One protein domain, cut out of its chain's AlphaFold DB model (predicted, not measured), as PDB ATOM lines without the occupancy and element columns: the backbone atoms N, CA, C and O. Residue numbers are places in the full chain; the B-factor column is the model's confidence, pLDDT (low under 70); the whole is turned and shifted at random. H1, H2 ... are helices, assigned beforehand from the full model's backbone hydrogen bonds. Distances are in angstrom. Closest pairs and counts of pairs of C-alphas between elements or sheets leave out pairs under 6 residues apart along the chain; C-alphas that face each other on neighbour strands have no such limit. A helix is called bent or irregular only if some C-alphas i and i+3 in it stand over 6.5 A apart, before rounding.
ATOM      1  N   LEU A  42     -37.304   6.598  72.800       72.75
ATOM      2  CA  LEU A  42     -37.072   7.988  72.391       72.75
ATOM      3  C   LEU A  42     -35.590   8.255  72.083       72.75
ATOM      4  O   LEU A  42     -35.263   8.890  71.077       72.75
ATOM      5  N   ARG A  43     -34.671   7.721  72.896       76.81
ATOM      6  CA  ARG A  43     -33.220   7.817  72.654       76.81
ATOM      7  C   ARG A  43     -32.802   7.115  71.363       76.81
ATOM      8  O   ARG A  43     -31.914   7.616  70.670       76.81
ATOM      9  N   LEU A  44     -33.409   5.978  71.032       78.19
ATOM     10  CA  LEU A  44     -33.207   5.264  69.768       78.19
ATOM     11  C   LEU A  44     -33.732   6.079  68.577       78.19
ATOM     12  O   LEU A  44     -33.003   6.266  67.600       78.19
ATOM     13  N   GLY A  45     -34.933   6.652  68.689       75.44
ATOM     14  CA  GLY A  45     -35.524   7.518  67.663       75.44
ATOM     15  C   GLY A  45     -34.682   8.764  67.369       75.44
ATOM     16  O   GLY A  45     -34.421   9.082  66.206       75.44
ATOM     17  N   ILE A  46     -34.165   9.421  68.412       78.62
ATOM     18  CA  ILE A  46     -33.271  10.580  68.278       78.62
ATOM     19  C   ILE A  46     -31.962  10.185  67.576       78.62
ATOM     20  O   ILE A  46     -31.496  10.901  66.686       78.62
ATOM     21  N   ARG A  47     -31.367   9.032  67.915       80.31
ATOM     22  CA  ARG A  47     -30.151   8.537  67.242       80.31
ATOM     23  C   ARG A  47     -30.397   8.247  65.761       80.31
ATOM     24  O   ARG A  47     -29.582   8.649  64.929       80.31
ATOM     25  N   ALA A  48     -31.522   7.617  65.429       75.38
ATOM     26  CA  ALA A  48     -31.899   7.317  64.051       75.38
ATOM     27  C   ALA A  48     -32.135   8.595  63.226       75.38
ATOM     28  O   ALA A  48     -31.604   8.729  62.120       75.38
ATOM     29  N   GLN A  49     -32.855   9.579  63.779       73.69
ATOM     30  CA  GLN A  49     -33.024  10.881  63.128       73.69
ATOM     31  C   GLN A  49     -31.685  11.594  62.911       73.69
ATOM     32  O   GLN A  49     -31.446  12.124  61.829       73.69
ATOM     33  N   ARG A  50     -30.773  11.565  63.888       81.50
ATOM     34  CA  ARG A  50     -29.440  12.176  63.751       81.50
ATOM     35  C   ARG A  50     -28.581  11.492  62.690       81.50
ATOM     36  O   ARG A  50     -27.893  12.183  61.942       81.50
ATOM     37  N   ALA A  51     -28.630  10.164  62.587       77.69
ATOM     38  CA  ALA A  51     -27.953   9.429  61.515       77.69
ATOM     39  C   ALA A  51     -28.509   9.820  60.135       77.69
ATOM     40  O   ALA A  51     -27.749  10.063  59.199       77.69
ATOM     41  N   ARG A  52     -29.832   9.984  60.032       71.75
ATOM     42  CA  ARG A  52     -30.493  10.450  58.808       71.75
ATOM     43  C   ARG A  52     -30.092  11.878  58.439       71.75
ATOM     44  O   ARG A  52     -29.797  12.137  57.277       71.75
ATOM     45  N   VAL A  53     -30.034  12.786  59.412       80.31
ATOM     46  CA  VAL A  53     -29.578  14.168  59.196       80.31
ATOM     47  C   VAL A  53     -28.109  14.202  58.773       80.31
ATOM     48  O   VAL A  53     -27.783  14.937  57.850       80.31
ATOM     49  N   ARG A  54     -27.233  13.384  59.376       79.06
ATOM     50  CA  ARG A  54     -25.825  13.262  58.958       79.06
ATOM     51  C   ARG A  54     -25.694  12.800  57.511       79.06
ATOM     52  O   ARG A  54     -25.049  13.484  56.728       79.06
ATOM     53  N   ARG A  55     -26.392  11.728  57.133       79.44
ATOM     54  CA  ARG A  55     -26.416  11.240  55.747       79.44
ATOM     55  C   ARG A  55     -26.899  12.317  54.772       79.44
ATOM     56  O   ARG A  55     -26.270  12.556  53.751       79.44
ATOM     57  N   LEU A  56     -27.993  13.011  55.097       75.69
ATOM     58  CA  LEU A  56     -28.506  14.109  54.266       75.69
ATOM     59  C   LEU A  56     -27.534  15.296  54.203       75.69
ATOM     60  O   LEU A  56     -27.456  15.960  53.176       75.69
ATOM     61  N   LYS A  57     -26.784  15.563  55.279       74.44
ATOM     62  CA  LYS A  57     -25.734  16.589  55.326       74.44
ATOM     63  C   LYS A  57     -24.574  16.204  54.409       74.44
ATOM     64  O   LYS A  57     -24.109  17.064  53.678       74.44
ATOM     65  N   GLU A  58     -24.151  14.943  54.399       72.31
ATOM     66  CA  GLU A  58     -23.081  14.426  53.531       72.31
ATOM     67  C   GLU A  58     -23.478  14.404  52.046       72.31
ATOM     68  O   GLU A  58     -22.672  14.744  51.183       72.31
ATOM     69  N   GLU A  59     -24.734  14.070  51.742       72.38
ATOM     70  CA  GLU A  59     -25.270  14.062  50.372       72.38
ATOM     71  C   GLU A  59     -25.658  15.464  49.862       72.38
ATOM     72  O   GLU A  59     -25.876  15.662  48.665       72.38
ATOM     73  N   SER A  60     -25.749  16.457  50.750       72.56
ATOM     74  CA  SER A  60     -26.154  17.815  50.392       72.56
ATOM     75  C   SER A  60     -25.033  18.575  49.689       72.56
ATOM     76  O   SER A  60     -23.939  18.747  50.219       72.56
ATOM     77  N   LEU A  61     -25.347  19.163  48.534       66.31
ATOM     78  CA  LEU A  61     -24.458  20.109  47.848       66.31
ATOM     79  C   LEU A  61     -24.095  21.324  48.719       66.31
ATOM     80  O   LEU A  61     -23.045  21.924  48.523       66.31
ATOM     81  N   TRP A  62     -24.929  21.658  49.709       64.38
ATOM     82  CA  TRP A  62     -24.742  22.803  50.607       64.38
ATOM     83  C   TRP A  62     -23.697  22.574  51.708       64.38
ATOM     84  O   TRP A  62     -23.375  23.511  52.434       64.38
ATOM     85  N   SER A  63     -23.185  21.348  51.865       70.88
ATOM     86  CA  SER A  63     -22.076  21.034  52.779       70.88
ATOM     87  C   SER A  63     -20.737  20.849  52.055       70.88
ATOM     88  O   SER A  63     -19.706  20.698  52.711       70.88
ATOM     89  N   GLN A  64     -20.734  20.851  50.716       73.06
ATOM     90  CA  GLN A  64     -19.517  20.682  49.929       73.06
ATOM     91  C   GLN A  64     -18.704  21.976  49.870       73.06
ATOM     92  O   GLN A  64     -19.238  23.079  49.996       73.06
ATOM     93  N   SER A  65     -17.390  21.842  49.659       80.12
ATOM     94  CA  SER A  65     -16.534  23.008  49.449       80.12
ATOM     95  C   SER A  65     -16.982  23.772  48.206       80.12
ATOM     96  O   SER A  65     -17.419  23.176  47.218       80.12
ATOM     97  N   TYR A  66     -16.839  25.096  48.257       78.56
ATOM     98  CA  TYR A  66     -17.196  25.987  47.156       78.56
ATOM     99  C   TYR A  66     -16.620  25.502  45.816       78.56
ATOM    100  O   TYR A  66     -17.353  25.370  44.843       78.56
ATOM    101  N   GLU A  67     -15.343  25.116  45.789       80.81
ATOM    102  CA  GLU A  67     -14.682  24.591  44.588       80.81
ATOM    103  C   GLU A  67     -15.361  23.334  44.024       80.81
ATOM    104  O   GLU A  67     -15.595  23.240  42.820       80.81
ATOM    105  N   LYS A  68     -15.736  22.376  44.882       81.75
ATOM    106  CA  LYS A  68     -16.417  21.145  44.451       81.75
ATOM    107  C   LYS A  68     -17.812  21.439  43.914       81.75
ATOM    108  O   LYS A  68     -18.182  20.908  42.866       81.75
ATOM    109  N   ALA A  69     -18.559  22.307  44.595       81.19
ATOM    110  CA  ALA A  69     -19.880  22.732  44.147       81.19
ATOM    111  C   ALA A  69     -19.801  23.439  42.783       81.19
ATOM    112  O   ALA A  69     -20.548  23.087  41.872       81.19
ATOM    113  N   VAL A  70     -18.847  24.358  42.600       84.69
ATOM    114  CA  VAL A  70     -18.627  25.067  41.328       84.69
ATOM    115  C   VAL A  70     -18.256  24.098  40.205       84.69
ATOM    116  O   VAL A  70     -18.835  24.186  39.126       84.69
ATOM    117  N   ILE A  71     -17.371  23.125  40.445       80.12
ATOM    118  CA  ILE A  71     -17.007  22.111  39.439       80.12
ATOM    119  C   ILE A  71     -18.218  21.254  39.049       80.12
ATOM    120  O   ILE A  71     -18.419  20.973  37.866       80.12
ATOM    121  N   LEU A  72     -19.039  20.836  40.017       80.75
ATOM    122  CA  LEU A  72     -20.256  20.067  39.745       80.75
ATOM    123  C   LEU A  72     -21.273  20.885  38.942       80.75
ATOM    124  O   LEU A  72     -21.821  20.373  37.964       80.75
ATOM    125  N   MET A  73     -21.478  22.156  39.294       84.00
ATOM    126  CA  MET A  73     -22.354  23.049  38.534       84.00
ATOM    127  C   MET A  73     -21.828  23.300  37.122       84.00
ATOM    128  O   MET A  73     -22.604  23.230  36.174       84.00
ATOM    129  N   ALA A  74     -20.525  23.536  36.957       81.81
ATOM    130  CA  ALA A  74     -19.907  23.737  35.651       81.81
ATOM    131  C   ALA A  74     -20.071  22.495  34.765       81.81
ATOM    132  O   ALA A  74     -20.484  22.603  33.613       81.81
ATOM    133  N   ARG A  75     -19.843  21.295  35.314       78.12
ATOM    134  CA  ARG A  75     -20.069  20.030  34.596       78.12
ATOM    135  C   ARG A  75     -21.528  19.851  34.191       78.12
ATOM    136  O   ARG A  75     -21.788  19.453  33.058       78.12
ATOM    137  N   ALA A  76     -22.468  20.159  35.082       80.88
ATOM    138  CA  ALA A  76     -23.893  20.093  34.777       80.88
ATOM    139  C   ALA A  76     -24.286  21.099  33.681       80.88
ATOM    140  O   ALA A  76     -24.955  20.720  32.722       80.88
ATOM    141  N   ALA A  77     -23.818  22.345  33.776       82.00
ATOM    142  CA  ALA A  77     -24.071  23.388  32.786       82.00
ATOM    143  C   ALA A  77     -23.505  23.015  31.407       82.00
ATOM    144  O   ALA A  77     -24.229  23.074  30.415       82.00
ATOM    145  N   CYS A  78     -22.256  22.540  31.345       75.31
ATOM    146  CA  CYS A  78     -21.642  22.063  30.106       75.31
ATOM    147  C   CYS A  78     -22.391  20.856  29.524       75.31
ATOM    148  O   CYS A  78     -22.629  20.810  28.320       75.31
ATOM    149  N   ALA A  79     -22.817  19.899  30.354       75.62
ATOM    150  CA  ALA A  79     -23.581  18.742  29.890       75.62
ATOM    151  C   ALA A  79     -24.945  19.138  29.302       75.62
ATOM    152  O   ALA A  79     -25.355  18.604  28.270       75.62
ATOM    153  N   VAL A  80     -25.642  20.094  29.927       78.56
ATOM    154  CA  VAL A  80     -26.895  20.648  29.396       78.56
ATOM    155  C   VAL A  80     -26.640  21.386  28.083       78.56
ATOM    156  O   VAL A  80     -27.347  21.136  27.111       78.56
ATOM    157  N   PHE A  81     -25.605  22.225  28.016       75.75
ATOM    158  CA  PHE A  81     -25.249  22.965  26.806       75.75
ATOM    159  C   PHE A  81     -24.938  22.036  25.624       75.75
ATOM    160  O   PHE A  81     -25.487  22.220  24.540       75.75
ATOM    161  N   VAL A  82     -24.140  20.985  25.837       74.19
ATOM    162  CA  VAL A  82     -23.839  19.984  24.800       74.19
ATOM    163  C   VAL A  82     -25.113  19.284  24.328       74.19
ATOM    164  O   VAL A  82     -25.314  19.130  23.126       74.19
ATOM    165  N   ARG A  83     -26.023  18.914  25.241       74.88
ATOM    166  CA  ARG A  83     -27.320  18.327  24.857       74.88
ATOM    167  C   ARG A  83     -28.168  19.283  24.020       74.88
ATOM    168  O   ARG A  83     -28.767  18.844  23.043       74.88
ATOM    169  N   VAL A  84     -28.203  20.568  24.373       72.56
ATOM    170  CA  VAL A  84     -28.907  21.593  23.586       72.56
ATOM    171  C   VAL A  84     -28.297  21.705  22.187       72.56
ATOM    172  O   VAL A  84     -29.040  21.680  21.210       72.56
ATOM    173  N   CYS A  85     -26.967  21.733  22.067       68.19
ATOM    174  CA  CYS A  85     -26.288  21.761  20.768       68.19
ATOM    175  C   CYS A  85     -26.622  20.526  19.914       68.19
ATOM    176  O   CYS A  85     -26.901  20.663  18.729       68.19
ATOM    177  N   VAL A  86     -26.660  19.329  20.509       67.75
ATOM    178  CA  VAL A  86     -26.996  18.087  19.789       67.75
ATOM    179  C   VAL A  86     -28.447  18.085  19.293       67.75
ATOM    180  O   VAL A  86     -28.703  17.662  18.170       67.75
ATOM    181  N   VAL A  87     -29.401  18.557  20.100       70.75
ATOM    182  CA  VAL A  87     -30.832  18.539  19.741       70.75
ATOM    183  C   VAL A  87     -31.192  19.660  18.761       70.75
ATOM    184  O   VAL A  87     -31.944  19.441  17.812       70.75
ATOM    185  N   PHE A  88     -30.664  20.864  18.977       68.62
ATOM    186  CA  PHE A  88     -31.077  22.070  18.253       68.62
ATOM    187  C   PHE A  88     -30.065  22.544  17.202       68.62
ATOM    188  O   PHE A  88     -30.393  23.435  16.423       68.62
ATOM    189  N   GLY A  89     -28.873  21.944  17.118       63.28
ATOM    190  CA  GLY A  89     -27.803  22.367  16.204       63.28
ATOM    191  C   GLY A  89     -28.178  22.331  14.720       63.28
ATOM    192  O   GLY A  89     -27.687  23.146  13.952       63.28
ATOM    193  N   ALA A  90     -29.104  21.456  14.317       61.75
ATOM    194  CA  ALA A  90     -29.625  21.426  12.945       61.75
ATOM    195  C   ALA A  90     -30.620  22.564  12.629       61.75
ATOM    196  O   ALA A  90     -30.908  22.815  11.463       61.75
ATOM    197  N   HIS A  91     -31.158  23.236  13.651       58.59
ATOM    198  CA  HIS A  91     -32.272  24.184  13.526       58.59
ATOM    199  C   HIS A  91     -31.904  25.621  13.931       58.59
ATOM    200  O   HIS A  91     -32.648  26.544  13.611       58.59
ATOM    201  N   VAL A  92     -30.781  25.826  14.633       62.47
ATOM    202  CA  VAL A  92     -30.334  27.145  15.108       62.47
ATOM    203  C   VAL A  92     -28.953  27.469  14.521       62.47
ATOM    204  O   VAL A  92     -27.956  26.883  14.956       62.47
ATOM    205  N   PRO A  93     -28.857  28.399  13.551       49.91
ATOM    206  CA  PRO A  93     -27.572  28.819  13.001       49.91
ATOM    207  C   PRO A  93     -26.741  29.540  14.077       49.91
ATOM    208  O   PRO A  93     -27.221  30.479  14.708       49.91
TER     209      PRO A  93
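Overview. This is residues 42 to 93 of the 344 residues of the protein "DUF668 domain-containing protein" of Oryza glumipatula (UniProt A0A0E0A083). Two straight helices, H1 and then H2, follow each other as the arms of a wide-open V, with a short link at the corner and no packing of one helix on the other. A short tail, residues 89 to 93, follows H2 at the far end. The printed part has 52 residues, with two named helices in the order H1, H2 and no named strand; the class is all helix. The whole is extended, with a radius of gyration of the C-alphas of 19.3 A, and its outline is a rod spanning 63 by 22 by 8 A.

Arrangement. Begin at Leu 42, where H1, residues 42 to 59, starts. Six residues, 60 to 65, then make a short link to H2, residues 66 to 88. H1 and H2 are apart, with no C-alpha of the one within 8 A of the other. Residues 42 to 60, 62 to 68 and 74 to 93 stand free. Look at the backbone O and N atoms inside H1 and H2: every O i to N i+4 pair is within hydrogen-bond range.

Along the chain. Find C-alpha 42 at (-37.072, 7.988, 72.391); from there H1 runs 25.7 A to C-alpha 59 at (-25.270, 14.062, 50.372), with x rising and z falling. Next find C-alpha 66 at (-17.196, 25.987, 47.156); from there H2, the longest helix with 23 residues, runs 32.3 A to C-alpha 88 at (-31.077, 22.070, 18.253). Here z falls again, but x now falls too. Neither helix is bent.

Size, cuts and confidence. The C-alphas of Leu 42 and Pro 93, the first and last printed, are the two farthest apart, at 63.7 A. The printed part has no cut, and no link is long. The mean pLDDT of the printed part is 74.5; look for values under 70 at residues 61 to 62, 85 to 86 and 88 to 93.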